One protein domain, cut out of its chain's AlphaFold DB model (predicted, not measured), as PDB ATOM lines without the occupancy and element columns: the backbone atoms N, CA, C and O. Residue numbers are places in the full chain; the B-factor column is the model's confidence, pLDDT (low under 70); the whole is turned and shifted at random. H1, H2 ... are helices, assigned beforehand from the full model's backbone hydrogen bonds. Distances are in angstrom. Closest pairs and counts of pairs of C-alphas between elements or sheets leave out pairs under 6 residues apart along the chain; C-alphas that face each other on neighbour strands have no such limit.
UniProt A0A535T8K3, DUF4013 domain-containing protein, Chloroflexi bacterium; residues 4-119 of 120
ATOM      1  N   ILE A   4    -125.541 220.359 -23.838       77.38
ATOM      2  CA  ILE A   4    -124.172 220.855 -23.697       77.38
ATOM      3  C   ILE A   4    -123.162 219.786 -24.134       77.38
ATOM      4  O   ILE A   4    -122.232 220.101 -24.869       77.38
ATOM      5  N   THR A   5    -123.362 218.524 -23.750       80.50
ATOM      6  CA  THR A   5    -122.455 217.419 -24.098       80.50
ATOM      7  C   THR A   5    -122.463 217.144 -25.602       80.50
ATOM      8  O   THR A   5    -121.409 216.934 -26.199       80.50
ATOM      9  N   ASP A   6    -123.632 217.241 -26.241       82.19
ATOM     10  CA  ASP A   6    -123.769 217.061 -27.691       82.19
ATOM     11  C   ASP A   6    -122.985 218.100 -28.504       82.19
ATOM     12  O   ASP A   6    -122.450 217.770 -29.562       82.19
ATOM     13  N   ALA A   7    -122.853 219.331 -27.999       80.25
ATOM     14  CA  ALA A   7    -122.081 220.376 -28.669       80.25
ATOM     15  C   ALA A   7    -120.575 220.058 -28.716       80.25
ATOM     16  O   ALA A   7    -119.909 220.393 -29.693       80.25
ATOM     17  N   PHE A   8    -120.040 219.384 -27.691       83.94
ATOM     18  CA  PHE A   8    -118.631 218.978 -27.651       83.94
ATOM     19  C   PHE A   8    -118.350 217.721 -28.476       83.94
ATOM     20  O   PHE A   8    -117.255 217.581 -29.017       83.94
ATOM     21  N   VAL A   9    -119.325 216.814 -28.585       87.38
ATOM     22  CA  VAL A   9    -119.182 215.571 -29.359       87.38
ATOM     23  C   VAL A   9    -119.440 215.795 -30.852       87.38
ATOM     24  O   VAL A   9    -118.940 215.032 -31.673       87.38
ATOM     25  N   TRP A  10    -120.163 216.856 -31.225       84.44
ATOM     26  CA  TRP A  10    -120.527 217.160 -32.613       84.44
ATOM     27  C   TRP A  10    -119.373 217.055 -33.630       84.44
ATOM     28  O   TRP A  10    -119.558 216.353 -34.624       84.44
ATOM     29  N   PRO A  11    -118.173 217.636 -33.403       83.44
ATOM     30  CA  PRO A  11    -117.077 217.532 -34.367       83.44
ATOM     31  C   PRO A  11    -116.662 216.084 -34.647       83.44
ATOM     32  O   PRO A  11    -116.266 215.774 -35.761       83.44
ATOM     33  N   PHE A  12    -116.791 215.189 -33.664       87.94
ATOM     34  CA  PHE A  12    -116.399 213.782 -33.772       87.94
ATOM     35  C   PHE A  12    -117.423 212.912 -34.514       87.94
ATOM     36  O   PHE A  12    -117.147 211.740 -34.766       87.94
ATOM     37  N   ARG A  13    -118.599 213.451 -34.871       85.81
ATOM     38  CA  ARG A  13    -119.625 212.724 -35.644       85.81
ATOM     39  C   ARG A  13    -119.242 212.543 -37.116       85.81
ATOM     40  O   ARG A  13    -119.797 211.687 -37.797       85.81
ATOM     41  N   ASP A  14    -118.290 213.332 -37.605       85.62
ATOM     42  CA  ASP A  14    -117.795 213.274 -38.976       85.62
ATOM     43  C   ASP A  14    -116.494 212.453 -39.041       85.62
ATOM     44  O   ASP A  14    -115.531 212.827 -38.379       85.62
ATOM     45  N   PRO A  15    -116.391 211.368 -39.830       87.00
ATOM     46  CA  PRO A  15    -115.164 210.565 -39.908       87.00
ATOM     47  C   PRO A  15    -113.942 211.352 -40.415       87.00
ATOM     48  O   PRO A  15    -112.808 210.996 -40.099       87.00
ATOM     49  N   GLU A  16    -114.149 212.440 -41.162       90.44
ATOM     50  CA  GLU A  16    -113.081 213.276 -41.725       90.44
ATOM     51  C   GLU A  16    -112.727 214.484 -40.838       90.44
ATOM     52  O   GLU A  16    -111.968 215.371 -41.248       90.44
ATOM     53  N   TRP A  17    -113.253 214.539 -39.611       90.50
ATOM     54  CA  TRP A  17    -113.037 215.652 -38.686       90.50
ATOM     55  C   TRP A  17    -111.562 216.029 -38.456       90.50
ATOM     56  O   TRP A  17    -111.278 217.233 -38.467       90.50
ATOM     57  N   PRO A  18    -110.592 215.091 -38.317       90.94
ATOM     58  CA  PRO A  18    -109.211 215.467 -38.029       90.94
ATOM     59  C   PRO A  18    -108.582 216.196 -39.216       90.94
ATOM     60  O   PRO A  18    -107.860 217.174 -39.034       90.94
ATOM     61  N   ALA A  19    -108.895 215.754 -40.437       92.19
ATOM     62  CA  ALA A  19    -108.404 216.375 -41.658       92.19
ATOM     63  C   ALA A  19    -108.975 217.788 -41.818       92.19
ATOM     64  O   ALA A  19    -108.228 218.731 -42.075       92.19
ATOM     65  N   LYS A  20    -110.284 217.962 -41.595       91.19
ATOM     66  CA  LYS A  20    -110.943 219.272 -41.704       91.19
ATOM     67  C   LYS A  20    -110.391 220.275 -40.688       91.19
ATOM     68  O   LYS A  20    -110.059 221.400 -41.061       91.19
ATOM     69  N   ILE A  21    -110.233 219.856 -39.431       91.62
ATOM     70  CA  ILE A  21    -109.645 220.687 -38.374       91.62
ATOM     71  C   ILE A  21    -108.169 220.979 -38.655       91.62
ATOM     72  O   ILE A  21    -107.745 222.123 -38.510       91.62
ATOM     73  N   GLY A  22    -107.396 219.990 -39.111       92.81
ATOM     74  CA  GLY A  22    -105.989 220.170 -39.471       92.81
ATOM     75  C   GLY A  22    -105.792 221.187 -40.597       92.81
ATOM     76  O   GLY A  22    -104.961 222.084 -40.478       92.81
ATOM     77  N   ILE A  23    -106.601 221.107 -41.658       93.06
ATOM     78  CA  ILE A  23    -106.544 222.041 -42.792       93.06
ATOM     79  C   ILE A  23    -106.953 223.453 -42.360       93.06
ATOM     80  O   ILE A  23    -106.257 224.415 -42.683       93.06
ATOM     81  N   ILE A  24    -108.049 223.603 -41.607       92.38
ATOM     82  CA  ILE A  24    -108.466 224.917 -41.093       92.38
ATOM     83  C   ILE A  24    -107.411 225.493 -40.141       92.38
ATOM     84  O   ILE A  24    -107.104 226.679 -40.232       92.38
ATOM     85  N   GLY A  25    -106.804 224.665 -39.289       91.88
ATOM     86  CA  GLY A  25    -105.683 225.055 -38.434       91.88
ATOM     87  C   GLY A  25    -104.478 225.551 -39.234       91.88
ATOM     88  O   GLY A  25    -103.897 226.581 -38.898       91.88
ATOM     89  N   LEU A  26    -104.150 224.881 -40.341       94.19
ATOM     90  CA  LEU A  26    -103.078 225.299 -41.245       94.19
ATOM     91  C   LEU A  26    -103.399 226.632 -41.936       94.19
ATOM     92  O   LEU A  26    -102.533 227.495 -42.054       94.19
ATOM     93  N   ILE A  27    -104.655 226.830 -42.349       91.94
ATOM     94  CA  ILE A  27    -105.130 228.089 -42.936       91.94
ATOM     95  C   ILE A  27    -105.053 229.231 -41.912       91.94
ATOM     96  O   ILE A  27    -104.629 230.330 -42.264       91.94
ATOM     97  N   LEU A  28    -105.414 228.979 -40.649       92.25
ATOM     98  CA  LEU A  28    -105.366 229.959 -39.554       92.25
ATOM     99  C   LEU A  28    -103.951 230.462 -39.238       92.25
ATOM    100  O   LEU A  28    -103.816 231.532 -38.645       92.25
ATOM    101  N   LEU A  29    -102.904 229.749 -39.669       93.19
ATOM    102  CA  LEU A  29    -101.522 230.222 -39.567       93.19
ATOM    103  C   LEU A  29    -101.294 231.510 -40.375       93.19
ATOM    104  O   LEU A  29    -100.412 232.304 -40.048       93.19
ATOM    105  N   ILE A  30    -102.106 231.747 -41.412       92.31
ATOM    106  CA  ILE A  30    -102.116 233.000 -42.165       92.31
ATOM    107  C   ILE A  30    -102.915 234.037 -41.356       92.31
ATOM    108  O   ILE A  30    -104.137 233.918 -41.267       92.31
ATOM    109  N   PRO A  31    -102.300 235.103 -40.813       86.00
ATOM    110  CA  PRO A  31    -102.930 235.901 -39.758       86.00
ATOM    111  C   PRO A  31    -104.244 236.564 -40.182       86.00
ATOM    112  O   PRO A  31    -105.250 236.478 -39.485       86.00
ATOM    113  N   ILE A  32    -104.248 237.226 -41.341       91.75
ATOM    114  CA  ILE A  32    -105.402 238.006 -41.807       91.75
ATOM    115  C   ILE A  32    -106.358 237.115 -42.599       91.75
ATOM    116  O   ILE A  32    -107.523 236.966 -42.253       91.75
ATOM    117  N   VAL A  33    -105.867 236.481 -43.662       92.31
ATOM    118  CA  VAL A  33    -106.717 235.668 -44.545       92.31
ATOM    119  C   VAL A  33    -107.246 234.430 -43.823       92.31
ATOM    120  O   VAL A  33    -108.414 234.072 -43.983       92.31
ATOM    121  N   GLY A  34    -106.412 233.803 -42.994       92.38
ATOM    122  CA  GLY A  34    -106.789 232.631 -42.222       92.38
ATOM    123  C   GLY A  34    -107.859 232.933 -41.189       92.38
ATOM    124  O   GLY A  34    -108.842 232.201 -41.110       92.38
ATOM    125  N   SER A  35    -107.731 234.041 -40.453       91.75
ATOM    126  CA  SER A  35    -108.756 234.456 -39.486       91.75
ATOM    127  C   SER A  35    -110.084 234.800 -40.161       91.75
ATOM    128  O   SER A  35    -111.133 234.375 -39.678       91.75
ATOM    129  N   ILE A  36    -110.062 235.478 -41.313       94.38
ATOM    130  CA  ILE A  36    -111.268 235.740 -42.112       94.38
ATOM    131  C   ILE A  36    -111.940 234.420 -42.517       94.38
ATOM    132  O   ILE A  36    -113.128 234.227 -42.255       94.38
ATOM    133  N   ASN A  37    -111.195 233.496 -43.131       94.75
ATOM    134  CA  ASN A  37    -111.754 232.221 -43.581       94.75
ATOM    135  C   ASN A  37    -112.249 231.359 -42.412       94.75
ATOM    136  O   ASN A  37    -113.332 230.790 -42.496       94.75
ATOM    137  N   GLY A  38    -111.499 231.303 -41.310       93.19
ATOM    138  CA  GLY A  38    -111.867 230.547 -40.115       93.19
ATOM    139  C   GLY A  38    -113.164 231.043 -39.475       93.19
ATOM    140  O   GLY A  38    -114.028 230.236 -39.138       93.19
ATOM    141  N   LEU A  39    -113.360 232.364 -39.386       93.81
ATOM    142  CA  LEU A  39    -114.619 232.951 -38.913       93.81
ATOM    143  C   LEU A  39    -115.791 232.628 -39.851       93.81
ATOM    144  O   LEU A  39    -116.897 232.335 -39.395       93.81
ATOM    145  N   GLY A  40    -115.556 232.655 -41.164       92.81
ATOM    146  CA  GLY A  40    -116.553 232.258 -42.157       92.81
ATOM    147  C   GLY A  40    -116.916 230.769 -42.078       92.81
ATOM    148  O   GLY A  40    -118.096 230.425 -42.147       92.81
ATOM    149  N   TRP A  41    -115.921 229.902 -41.878       94.19
ATOM    150  CA  TRP A  41    -116.089 228.458 -41.700       94.19
ATOM    151  C   TRP A  41    -116.854 228.132 -40.411       94.19
ATOM    152  O   TRP A  41    -117.777 227.320 -40.431       94.19
ATOM    153  N   MET A  42    -116.564 228.841 -39.314       91.94
ATOM    154  CA  MET A  42    -117.321 228.735 -38.062       91.94
ATOM    155  C   MET A  42    -118.804 229.067 -38.271       91.94
ATOM    156  O   MET A  42    -119.673 228.322 -37.819       91.94
ATOM    157  N   LEU A  43    -119.114 230.157 -38.983       93.19
ATOM    158  CA  LEU A  43    -120.499 230.499 -39.315       93.19
ATOM    159  C   LEU A  43    -121.182 229.428 -40.166       93.19
ATOM    160  O   LEU A  43    -122.336 229.108 -39.910       93.19
ATOM    161  N   ALA A  44    -120.487 228.875 -41.162       92.12
ATOM    162  CA  ALA A  44    -121.027 227.789 -41.977       92.12
ATOM    163  C   ALA A  44    -121.358 226.548 -41.130       92.12
ATOM    164  O   ALA A  44    -122.408 225.943 -41.328       92.12
ATOM    165  N   GLY A  45    -120.520 226.215 -40.142       90.50
ATOM    166  CA  GLY A  45    -120.794 225.132 -39.193       90.50
ATOM    167  C   GLY A  45    -122.020 225.409 -38.325       90.50
ATOM    168  O   GLY A  45    -122.877 224.544 -38.169       90.50
ATOM    169  N   LEU A  46    -122.153 226.636 -37.816       90.38
ATOM    170  CA  LEU A  46    -123.320 227.053 -37.033       90.38
ATOM    171  C   LEU A  46    -124.617 227.035 -37.852       90.38
ATOM    172  O   LEU A  46    -125.667 226.680 -37.322       90.38
ATOM    173  N   ASP A  47    -124.562 227.422 -39.124       90.88
ATOM    174  CA  ASP A  47    -125.721 227.381 -40.015       90.88
ATOM    175  C   ASP A  47    -126.132 225.938 -40.332       90.88
ATOM    176  O   ASP A  47    -127.321 225.628 -40.283       90.88
ATOM    177  N   GLY A  48    -125.164 225.044 -40.563       89.00
ATOM    178  CA  GLY A  48    -125.415 223.608 -40.710       89.00
ATOM    179  C   GLY A  48    -126.067 223.013 -39.461       89.00
ATOM    180  O   GLY A  48    -127.125 222.395 -39.547       89.00
ATOM    181  N   LEU A  49    -125.519 223.311 -38.281       88.44
ATOM    182  CA  LEU A  49    -126.089 222.886 -37.000       88.44
ATOM    183  C   LEU A  49    -127.534 223.366 -36.800       88.44
ATOM    184  O   LEU A  49    -128.361 222.631 -36.265       88.44
ATOM    185  N   ARG A  50    -127.863 224.588 -37.240       87.12
ATOM    186  CA  ARG A  50    -129.243 225.108 -37.207       87.12
ATOM    187  C   ARG A  50    -130.164 224.410 -38.202       87.12
ATOM    188  O   ARG A  50    -131.353 224.293 -37.924       87.12
ATOM    189  N   ALA A  51    -129.629 223.962 -39.333       89.31
ATOM    190  CA  ALA A  51    -130.353 223.179 -40.328       89.31
ATOM    191  C   ALA A  51    -130.499 221.692 -39.944       89.31
ATOM    192  O   ALA A  51    -131.206 220.960 -40.629       89.31
ATOM    193  N   GLY A  52    -129.865 221.247 -38.851       83.75
ATOM    194  CA  GLY A  52    -129.856 219.846 -38.421       83.75
ATOM    195  C   GLY A  52    -128.780 218.989 -39.096       83.75
ATOM    196  O   GLY A  52    -128.808 217.769 -38.965       83.75
ATOM    197  N   GLU A  53    -127.829 219.603 -39.805       82.62
ATOM    198  CA  GLU A  53    -126.658 218.919 -40.358       82.62
ATOM    199  C   GLU A  53    -125.652 218.604 -39.244       82.62
ATOM    200  O   GLU A  53    -125.202 219.485 -38.507       82.62
ATOM    201  N   GLU A  54    -125.260 217.335 -39.141       78.56
ATOM    202  CA  GLU A  54    -124.275 216.878 -38.153       78.56
ATOM    203  C   GLU A  54    -122.838 216.860 -38.695       78.56
ATOM    204  O   GLU A  54    -121.907 216.553 -37.954       78.56
ATOM    205  N   ARG A  55    -122.637 217.191 -39.976       83.69
ATOM    206  CA  ARG A  55    -121.325 217.157 -40.633       83.69
ATOM    207  C   ARG A  55    -120.593 218.492 -40.553       83.69
ATOM    208  O   ARG A  55    -121.196 219.564 -40.569       83.69
ATOM    209  N   LEU A  56    -119.262 218.420 -40.528       84.31
ATOM    210  CA  LEU A  56    -118.407 219.603 -40.552       84.31
ATOM    211  C   LEU A  56    -118.360 220.204 -41.967       84.31
ATOM    212  O   LEU A  56    -118.229 219.448 -42.943       84.31
ATOM    213  N   PRO A  57    -118.369 221.547 -42.103       86.75
ATOM    214  CA  PRO A  57    -118.228 222.195 -43.401       86.75
ATOM    215  C   PRO A  57    -116.899 221.804 -44.061       86.75
ATOM    216  O   PRO A  57    -115.890 221.649 -43.360       86.75
ATOM    217  N   PRO A  58    -116.856 221.675 -45.398       87.56
ATOM    218  CA  PRO A  58    -115.630 221.322 -46.104       87.56
ATOM    219  C   PRO A  58    -114.521 222.331 -45.792       87.56
ATOM    220  O   PRO A  58    -114.760 223.541 -45.787       87.56
ATOM    221  N   ALA A  59    -113.313 221.831 -45.527       85.75
ATOM    222  CA  ALA A  59    -112.156 222.655 -45.197       85.75
ATOM    223  C   ALA A  59    -111.548 223.246 -46.475       85.75
ATOM    224  O   ALA A  59    -110.717 222.632 -47.139       85.75
ATOM    225  N   ASN A  60    -112.015 224.434 -46.849       87.25
ATOM    226  CA  ASN A  60    -111.576 225.155 -48.039       87.25
ATOM    227  C   ASN A  60    -111.483 226.669 -47.763       87.25
ATOM    228  O   ASN A  60    -111.794 227.138 -46.667       87.25
ATOM    229  N   LEU A  61    -111.058 227.434 -48.772       86.81
ATOM    230  CA  LEU A  61    -110.963 228.901 -48.738       86.81
ATOM    231  C   LEU A  61    -112.223 229.597 -49.290       86.81
ATOM    232  O   LEU A  61    -112.182 230.760 -49.671       86.81
ATOM    233  N   SER A  62    -113.361 228.908 -49.386       89.00
ATOM    234  CA  SER A  62    -114.569 229.508 -49.977       89.00
ATOM    235  C   SER A  62    -115.286 230.490 -49.039       89.00
ATOM    236  O   SER A  62    -116.122 231.277 -49.483       89.00
ATOM    237  N   TYR A  63    -114.943 230.503 -47.746       87.88
ATOM    238  CA  TYR A  63    -115.677 231.259 -46.726       87.88
ATOM    239  C   TYR A  63    -115.179 232.692 -46.514       87.88
ATOM    240  O   TYR A  63    -115.703 233.395 -45.645       87.88
ATOM    241  N   LEU A  64    -114.211 233.161 -47.312       85.62
ATOM    242  CA  LEU A  64    -113.626 234.498 -47.167       85.62
ATOM    243  C   LEU A  64    -114.674 235.620 -47.240       85.62
ATOM    244  O   LEU A  64    -114.662 236.525 -46.408       85.62
ATOM    245  N   GLY A  65    -115.601 235.557 -48.203       87.25
ATOM    246  CA  GLY A  65    -116.592 236.622 -48.410       87.25
ATOM    247  C   GLY A  65    -117.538 236.800 -47.220       87.25
ATOM    248  O   GLY A  65    -117.782 237.918 -46.766       87.25
ATOM    249  N   ARG A  66    -118.025 235.689 -46.656       87.50
ATOM    250  CA  ARG A  66    -118.883 235.701 -45.461       87.50
ATOM    251  C   ARG A  66    -118.094 236.091 -44.210       87.50
ATOM    252  O   ARG A  66    -118.567 236.898 -43.411       87.50
ATOM    253  N   GLY A  67    -116.894 235.533 -44.055       88.38
ATOM    254  CA  GLY A  67    -116.017 235.793 -42.919       88.38
ATOM    255  C   GLY A  67    -115.547 237.244 -42.832       88.38
ATOM    256  O   GLY A  67    -115.375 237.760 -41.732       88.38
ATOM    257  N   PHE A  68    -115.422 237.939 -43.968       92.81
ATOM    258  CA  PHE A  68    -114.945 239.322 -44.016       92.81
ATOM    259  C   PHE A  68    -115.823 240.270 -43.196       92.81
ATOM    260  O   PHE A  68    -115.313 241.082 -42.426       92.81
ATOM    261  N   ARG A  69    -117.152 240.134 -43.294       92.44
ATOM    262  CA  ARG A  69    -118.081 241.007 -42.561       92.44
ATOM    263  C   ARG A  69    -117.944 240.836 -41.047       92.44
ATOM    264  O   ARG A  69    -117.901 241.830 -40.328       92.44
ATOM    265  N   LEU A  70    -117.833 239.593 -40.571       92.38
ATOM    266  CA  LEU A  70    -117.566 239.323 -39.157       92.38
ATOM    267  C   LEU A  70    -116.186 239.809 -38.729       92.38
ATOM    268  O   LEU A  70    -116.061 240.379 -37.650       92.38
ATOM    269  N   PHE A  71    -115.165 239.602 -39.561       93.19
ATOM    270  CA  PHE A  71    -113.806 240.036 -39.272       93.19
ATOM    271  C   PHE A  71    -113.736 241.548 -39.054       93.19
ATOM    272  O   PHE A  71    -113.150 241.981 -38.068       93.19
ATOM    273  N   VAL A  72    -114.386 242.350 -39.905       94.94
ATOM    274  CA  VAL A  72    -114.419 243.816 -39.758       94.94
ATOM    275  C   VAL A  72    -115.089 244.232 -38.448       94.94
ATOM    276  O   VAL A  72    -114.549 245.059 -37.717       94.94
ATOM    277  N   VAL A  73    -116.241 243.642 -38.117       94.94
ATOM    278  CA  VAL A  73    -116.942 243.936 -36.854       94.94
ATOM    279  C   VAL A  73    -116.067 243.559 -35.657       94.94
ATOM    280  O   VAL A  73    -115.864 244.367 -34.755       94.94
ATOM    281  N   ASN A  74    -115.497 242.356 -35.676       93.69
ATOM    282  CA  ASN A  74    -114.606 241.857 -34.638       93.69
ATOM    283  C   ASN A  74    -113.366 242.752 -34.472       93.69
ATOM    284  O   ASN A  74    -112.986 243.090 -33.354       93.69
ATOM    285  N   PHE A  75    -112.782 243.202 -35.583       94.75
ATOM    286  CA  PHE A  75    -111.658 244.131 -35.595       94.75
ATOM    287  C   PHE A  75    -112.012 245.456 -34.912       94.75
ATOM    288  O   PHE A  75    -111.246 245.924 -34.075       94.75
ATOM    289  N   VAL A  76    -113.185 246.032 -35.199       97.38
ATOM    290  CA  VAL A  76    -113.650 247.271 -34.550       97.38
ATOM    291  C   VAL A  76    -113.803 247.084 -33.038       97.38
ATOM    292  O   VAL A  76    -113.348 247.934 -32.273       97.38
ATOM    293  N   TYR A  77    -114.381 245.967 -32.587       96.12
ATOM    294  CA  TYR A  77    -114.509 245.671 -31.154       96.12
ATOM    295  C   TYR A  77    -113.149 245.516 -30.466       96.12
ATOM    296  O   TYR A  77    -112.908 246.146 -29.435       96.12
ATOM    297  N   TYR A  78    -112.234 244.733 -31.042       95.00
ATOM    298  CA  TYR A  78    -110.888 244.580 -30.487       95.00
ATOM    299  C   TYR A  78    -110.106 245.892 -30.490       95.00
ATOM    300  O   TYR A  78    -109.400 246.189 -29.527       95.00
ATOM    301  N   PHE A  79    -110.272 246.708 -31.528       96.94
ATOM    302  CA  PHE A  79    -109.673 248.031 -31.592       96.94
ATOM    303  C   PHE A  79    -110.210 248.948 -30.484       96.94
ATOM    304  O   PHE A  79    -109.425 249.591 -29.791       96.94
ATOM    305  N   ALA A  80    -111.523 248.963 -30.243       97.62
ATOM    306  CA  ALA A  80    -112.121 249.736 -29.155       97.62
ATOM    307  C   ALA A  80    -111.591 249.297 -27.777       97.62
ATOM    308  O   ALA A  80    -111.188 250.138 -26.973       97.62
ATOM    309  N   ILE A  81    -111.517 247.984 -27.527       97.19
ATOM    310  CA  ILE A  81    -110.931 247.429 -26.296       97.19
ATOM    311  C   ILE A  81    -109.467 247.859 -26.154       97.19
ATOM    312  O   ILE A  81    -109.056 248.286 -25.075       97.19
ATOM    313  N   PHE A  82    -108.689 247.798 -27.236       96.88
ATOM    314  CA  PHE A  82    -107.293 248.225 -27.240       96.88
ATOM    315  C   PHE A  82    -107.144 249.713 -26.894       96.88
ATOM    316  O   PHE A  82    -106.301 250.066 -26.071       96.88
ATOM    317  N   VAL A  83    -107.991 250.584 -27.452       97.06
ATOM    318  CA  VAL A  83    -108.005 252.022 -27.135       97.06
ATOM    319  C   VAL A  83    -108.311 252.259 -25.655       97.06
ATOM    320  O   VAL A  83    -107.603 253.025 -24.997       97.06
ATOM    321  N   VAL A  84    -109.316 251.574 -25.104       96.62
ATOM    322  CA  VAL A  84    -109.665 251.673 -23.677       96.62
ATOM    323  C   VAL A  84    -108.513 251.180 -22.800       96.62
ATOM    324  O   VAL A  84    -108.110 251.869 -21.862       96.62
ATOM    325  N   ALA A  85    -107.926 250.027 -23.123       93.75
ATOM    326  CA  ALA A  85    -106.789 249.476 -22.394       93.75
ATOM    327  C   ALA A  85    -105.572 250.417 -22.431       93.75
ATOM    328  O   ALA A  85    -104.940 250.661 -21.401       93.75
ATOM    329  N   ALA A  86    -105.282 251.011 -23.592       93.44
ATOM    330  CA  ALA A  86    -104.216 251.992 -23.753       93.44
ATOM    331  C   ALA A  86    -104.472 253.257 -22.918       93.44
ATOM    332  O   ALA A  86    -103.551 253.768 -22.275       93.44
ATOM    333  N   ALA A  87    -105.716 253.744 -22.874       93.88
ATOM    334  CA  ALA A  87    -106.099 254.880 -22.042       93.88
ATOM    335  C   ALA A  87    -105.899 254.576 -20.548       93.88
ATOM    336  O   ALA A  87    -105.256 255.355 -19.843       93.88
ATOM    337  N   VAL A  88    -106.357 253.412 -20.076       92.62
ATOM    338  CA  VAL A  88    -106.165 252.963 -18.687       92.62
ATOM    339  C   VAL A  88    -104.677 252.848 -18.342       92.62
ATOM    340  O   VAL A  88    -104.242 253.347 -17.299       92.62
ATOM    341  N   TYR A  89    -103.875 252.253 -19.229       89.56
ATOM    342  CA  TYR A  89    -102.429 252.135 -19.042       89.56
ATOM    343  C   TYR A  89    -101.752 253.511 -18.941       89.56
ATOM    344  O   TYR A  89    -100.967 253.747 -18.020       89.56
ATOM    345  N   ARG A  90    -102.106 254.456 -19.826       85.12
ATOM    346  CA  ARG A  90    -101.593 255.835 -19.783       85.12
ATOM    347  C   ARG A  90    -101.986 256.562 -18.499       85.12
ATOM    348  O   ARG A  90    -101.136 257.220 -17.906       85.12
ATOM    349  N   VAL A  91    -103.231 256.435 -18.038       83.38
ATOM    350  CA  VAL A  91    -103.689 257.051 -16.779       83.38
ATOM    351  C   VAL A  91    -102.910 256.495 -15.585       83.38
ATOM    352  O   VAL A  91    -102.442 257.265 -14.744       83.38
ATOM    353  N   ARG A  92    -102.699 255.174 -15.530       74.19
ATOM    354  CA  ARG A  92    -101.895 254.530 -14.482       74.19
ATOM    355  C   ARG A  92    -100.440 255.013 -14.500       74.19
ATOM    356  O   ARG A  92     -99.913 255.367 -13.447       74.19
ATOM    357  N   ALA A  93     -99.819 255.076 -15.678       70.62
ATOM    358  CA  ALA A  93     -98.447 255.557 -15.846       70.62
ATOM    359  C   ALA A  93     -98.294 257.055 -15.525       70.62
ATOM    360  O   ALA A  93     -97.260 257.485 -15.017       70.62
ATOM    361  N   ASN A  94     -99.320 257.867 -15.791       71.88
ATOM    362  CA  ASN A  94     -99.290 259.287 -15.459       71.88
ATOM    363  C   ASN A  94     -99.487 259.525 -13.953       71.88
ATOM    364  O   ASN A  94     -98.850 260.402 -13.379       71.88
ATOM    365  N   ARG A  95    -100.310 258.706 -13.281       63.50
ATOM    366  CA  ARG A  95    -100.517 258.790 -11.827       63.50
ATOM    367  C   ARG A  95     -99.230 258.509 -11.040       63.50
ATOM    368  O   ARG A  95     -98.955 259.228 -10.084       63.50
ATOM    369  N   SER A  96     -98.419 257.529 -11.450       59.41
ATOM    370  CA  SER A  96     -97.117 257.273 -10.811       59.41
ATOM    371  C   SER A  96     -96.121 258.420 -11.035       59.41
ATOM    372  O   SER A  96     -95.433 258.828 -10.099       59.41
ATOM    373  N   ARG A  97     -96.095 259.015 -12.237       62.78
ATOM    374  CA  ARG A  97     -95.268 260.202 -12.530       62.78
ATOM    375  C   ARG A  97     -95.713 261.445 -11.756       62.78
ATOM    376  O   ARG A  97     -94.860 262.183 -11.274       62.78
ATOM    377  N   PHE A  98     -97.018 261.672 -11.603       60.06
ATOM    378  CA  PHE A  98     -97.561 262.801 -10.840       60.06
ATOM    379  C   PHE A  98     -97.165 262.733  -9.358       60.06
ATOM    380  O   PHE A  98     -96.693 263.727  -8.806       60.06
ATOM    381  N   TRP A  99     -97.271 261.549  -8.742       60.09
ATOM    382  CA  TRP A  99     -96.890 261.327  -7.341       60.09
ATOM    383  C   TRP A  99     -95.395 261.612  -7.110       60.09
ATOM    384  O   TRP A  99     -95.034 262.359  -6.204       60.09
ATOM    385  N   CYS A 100     -94.518 261.132  -7.999       62.81
ATOM    386  CA  CYS A 100     -93.084 261.408  -7.898       62.81
ATOM    387  C   CYS A 100     -92.701 262.859  -8.217       62.81
ATOM    388  O   CYS A 100     -91.741 263.358  -7.639       62.81
ATOM    389  N   ARG A 101     -93.419 263.553  -9.109       65.69
ATOM    390  CA  ARG A 101     -93.059 264.917  -9.535       65.69
ATOM    391  C   ARG A 101     -93.540 266.008  -8.577       65.69
ATOM    392  O   ARG A 101     -92.844 267.003  -8.425       65.69
ATOM    393  N   TRP A 102     -94.707 265.832  -7.960       59.84
ATOM    394  CA  TRP A 102     -95.351 266.889  -7.171       59.84
ATOM    395  C   TRP A 102     -95.465 266.588  -5.677       59.84
ATOM    396  O   TRP A 102     -95.503 267.528  -4.894       59.84
ATOM    397  N   VAL A 103     -95.485 265.316  -5.256       61.88
ATOM    398  CA  VAL A 103     -95.625 264.951  -3.830       61.88
ATOM    399  C   VAL A 103     -94.260 264.739  -3.158       61.88
ATOM    400  O   VAL A 103     -94.091 265.066  -1.986       61.88
ATOM    401  N   SER A 104     -93.255 264.266  -3.906       58.41
ATOM    402  CA  SER A 104     -91.895 264.034  -3.388       58.41
ATOM    403  C   SER A 104     -91.170 265.263  -2.808       58.41
ATOM    404  O   SER A 104     -90.435 265.066  -1.839       58.41
ATOM    405  N   PRO A 105     -91.363 266.511  -3.295       61.19
ATOM    406  CA  PRO A 105     -90.682 267.672  -2.719       61.19
ATOM    407  C   PRO A 105     -91.162 268.009  -1.301       61.19
ATOM    408  O   PRO A 105     -90.432 268.645  -0.549       61.19
ATOM    409  N   PHE A 106     -92.379 267.590  -0.933       67.56
ATOM    410  CA  PHE A 106     -93.013 267.944   0.341       67.56
ATOM    411  C   PHE A 106     -92.813 266.889   1.441       67.56
ATOM    412  O   PHE A 106     -92.953 267.212   2.616       67.56
ATOM    413  N   TYR A 107     -92.457 265.646   1.088       61.12
ATOM    414  CA  TYR A 107     -92.264 264.546   2.041       61.12
ATOM    415  C   TYR A 107     -90.958 263.792   1.765       61.12
ATOM    416  O   TYR A 107     -90.845 263.042   0.793       61.12
ATOM    417  N   SER A 108     -89.975 263.933   2.660       61.66
ATOM    418  CA  SER A 108     -88.629 263.360   2.494       61.66
ATOM    419  C   SER A 108     -88.616 261.826   2.384       61.66
ATOM    420  O   SER A 108     -87.826 261.285   1.603       61.66
ATOM    421  N   TRP A 109     -89.530 261.112   3.062       60.03
ATOM    422  CA  TRP A 109     -89.637 259.646   2.960       60.03
ATOM    423  C   TRP A 109     -90.119 259.170   1.579       60.03
ATOM    424  O   TRP A 109     -89.816 258.051   1.169       60.03
ATOM    425  N   ALA A 110     -90.878 259.991   0.839       56.78
ATOM    426  CA  ALA A 110     -91.533 259.581  -0.410       56.78
ATOM    427  C   ALA A 110     -90.538 259.459  -1.580       56.78
ATOM    428  O   ALA A 110     -90.793 258.768  -2.572       56.78
ATOM    429  N   SER A 111     -89.362 260.075  -1.434       57.69
ATOM    430  CA  SER A 111     -88.252 259.999  -2.385       57.69
ATOM    431  C   SER A 111     -87.670 258.584  -2.531       57.69
ATOM    432  O   SER A 111     -87.182 258.220  -3.603       57.69
ATOM    433  N   ALA A 112     -87.734 257.759  -1.479       57.84
ATOM    434  CA  ALA A 112     -87.223 256.390  -1.497       57.84
ATOM    435  C   ALA A 112     -88.085 255.465  -2.378       57.84
ATOM    436  O   ALA A 112     -87.550 254.690  -3.168       57.84
ATOM    437  N   SER A 113     -89.411 255.620  -2.326       58.53
ATOM    438  CA  SER A 113     -90.381 254.850  -3.122       58.53
ATOM    439  C   SER A 113     -90.370 255.166  -4.626       58.53
ATOM    440  O   SER A 113     -90.753 254.322  -5.428       58.53
ATOM    441  N   CYS A 114     -89.913 256.354  -5.040       57.78
ATOM    442  CA  CYS A 114     -89.800 256.706  -6.463       57.78
ATOM    443  C   CYS A 114     -88.544 256.125  -7.130       57.78
ATOM    444  O   CYS A 114     -88.591 255.776  -8.307       57.78
ATOM    445  N   ARG A 115     -87.441 255.967  -6.382       55.69
ATOM    446  CA  ARG A 115     -86.179 255.400  -6.892       55.69
ATOM    447  C   ARG A 115     -86.275 253.915  -7.253       55.69
ATOM    448  O   ARG A 115     -85.571 253.467  -8.153       55.69
ATOM    449  N   SER A 116     -87.157 253.164  -6.597       54.44
ATOM    450  CA  SER A 116     -87.408 251.752  -6.914       54.44
ATOM    451  C   SER A 116     -88.337 251.550  -8.121       54.44
ATOM    452  O   SER A 116     -88.302 250.487  -8.735       54.44
ATOM    453  N   ALA A 117     -89.134 252.557  -8.498       53.91
ATOM    454  CA  ALA A 117     -90.035 252.509  -9.654       53.91
ATOM    455  C   ALA A 117     -89.349 252.867 -10.988       53.91
ATOM    456  O   ALA A 117     -89.882 252.555 -12.047       53.91
ATOM    457  N   THR A 118     -88.178 253.510 -10.951       50.66
ATOM    458  CA  THR A 118     -87.377 253.875 -12.136       50.66
ATOM    459  C   THR A 118     -86.432 252.771 -12.630       50.66
ATOM    460  O   THR A 118     -85.815 252.946 -13.674       50.66
ATOM    461  N   TRP A 119     -86.319 251.648 -11.910       44.72
ATOM    462  CA  TRP A 119     -85.437 250.513 -12.241       44.72
ATOM    463  C   TRP A 119     -86.200 249.236 -12.639       44.72
ATOM    464  O   TRP A 119     -85.742 248.123 -12.378       44.72
TER     465      TRP A 119
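Overview. This is residues 4 to 119 of the 120 residues of the protein "DUF4013 domain-containing protein" of Chloroflexi bacterium (UniProt A0A535T8K3). One long helix, H4, makes the length, with a head of the hairpin H2 and H3 plus H1 at one end and short H5 folded back at the other. The 116 printed residues, all helix by class, hold H1 to H5 in order. The whole is extended, 72 by 30 by 25 A, with a radius of gyration of the C-alphas of 24.8 A.

Along the chain. H4, residues 64 to 103, spans 55.9 A from (-113.626, 234.498, -47.167) at C-alpha 64, with a kink of 29 degrees near residue 71. H3 is residues 31 to 51, 30.2 A; H2 17 to 28; H1 4 to 13, from C-alpha 4 at (-124.172, 220.855, -23.697); H5 110 to 115.

Arrangement. H4 touches H3 with residues 64 to 71 alone, closest C-alphas Gly 40 and Gly 67, 3.7 A, at a steep tilt of 58 degrees. H2 and H3 touch, closest C-alphas Leu 28 and Gly 34, 4.0 A. H1 is close to but not clearly touching H2. H4 touches H5 with residues 100 to 103 alone. Within hydrogen-bond range are every O i to N i+4 pair in H2, 34 of 36 in H4, 16 of 17 in H3, 2 of 6 in H1 and 0 of 2 in H5; for O i to N i+3, 5 of 7 in H1 and 2 of 3 in H5.

Size, cuts and confidence. The printed part has no cut. H3 to H4 is a long link. Residues 95 to 119 have pLDDT under 70.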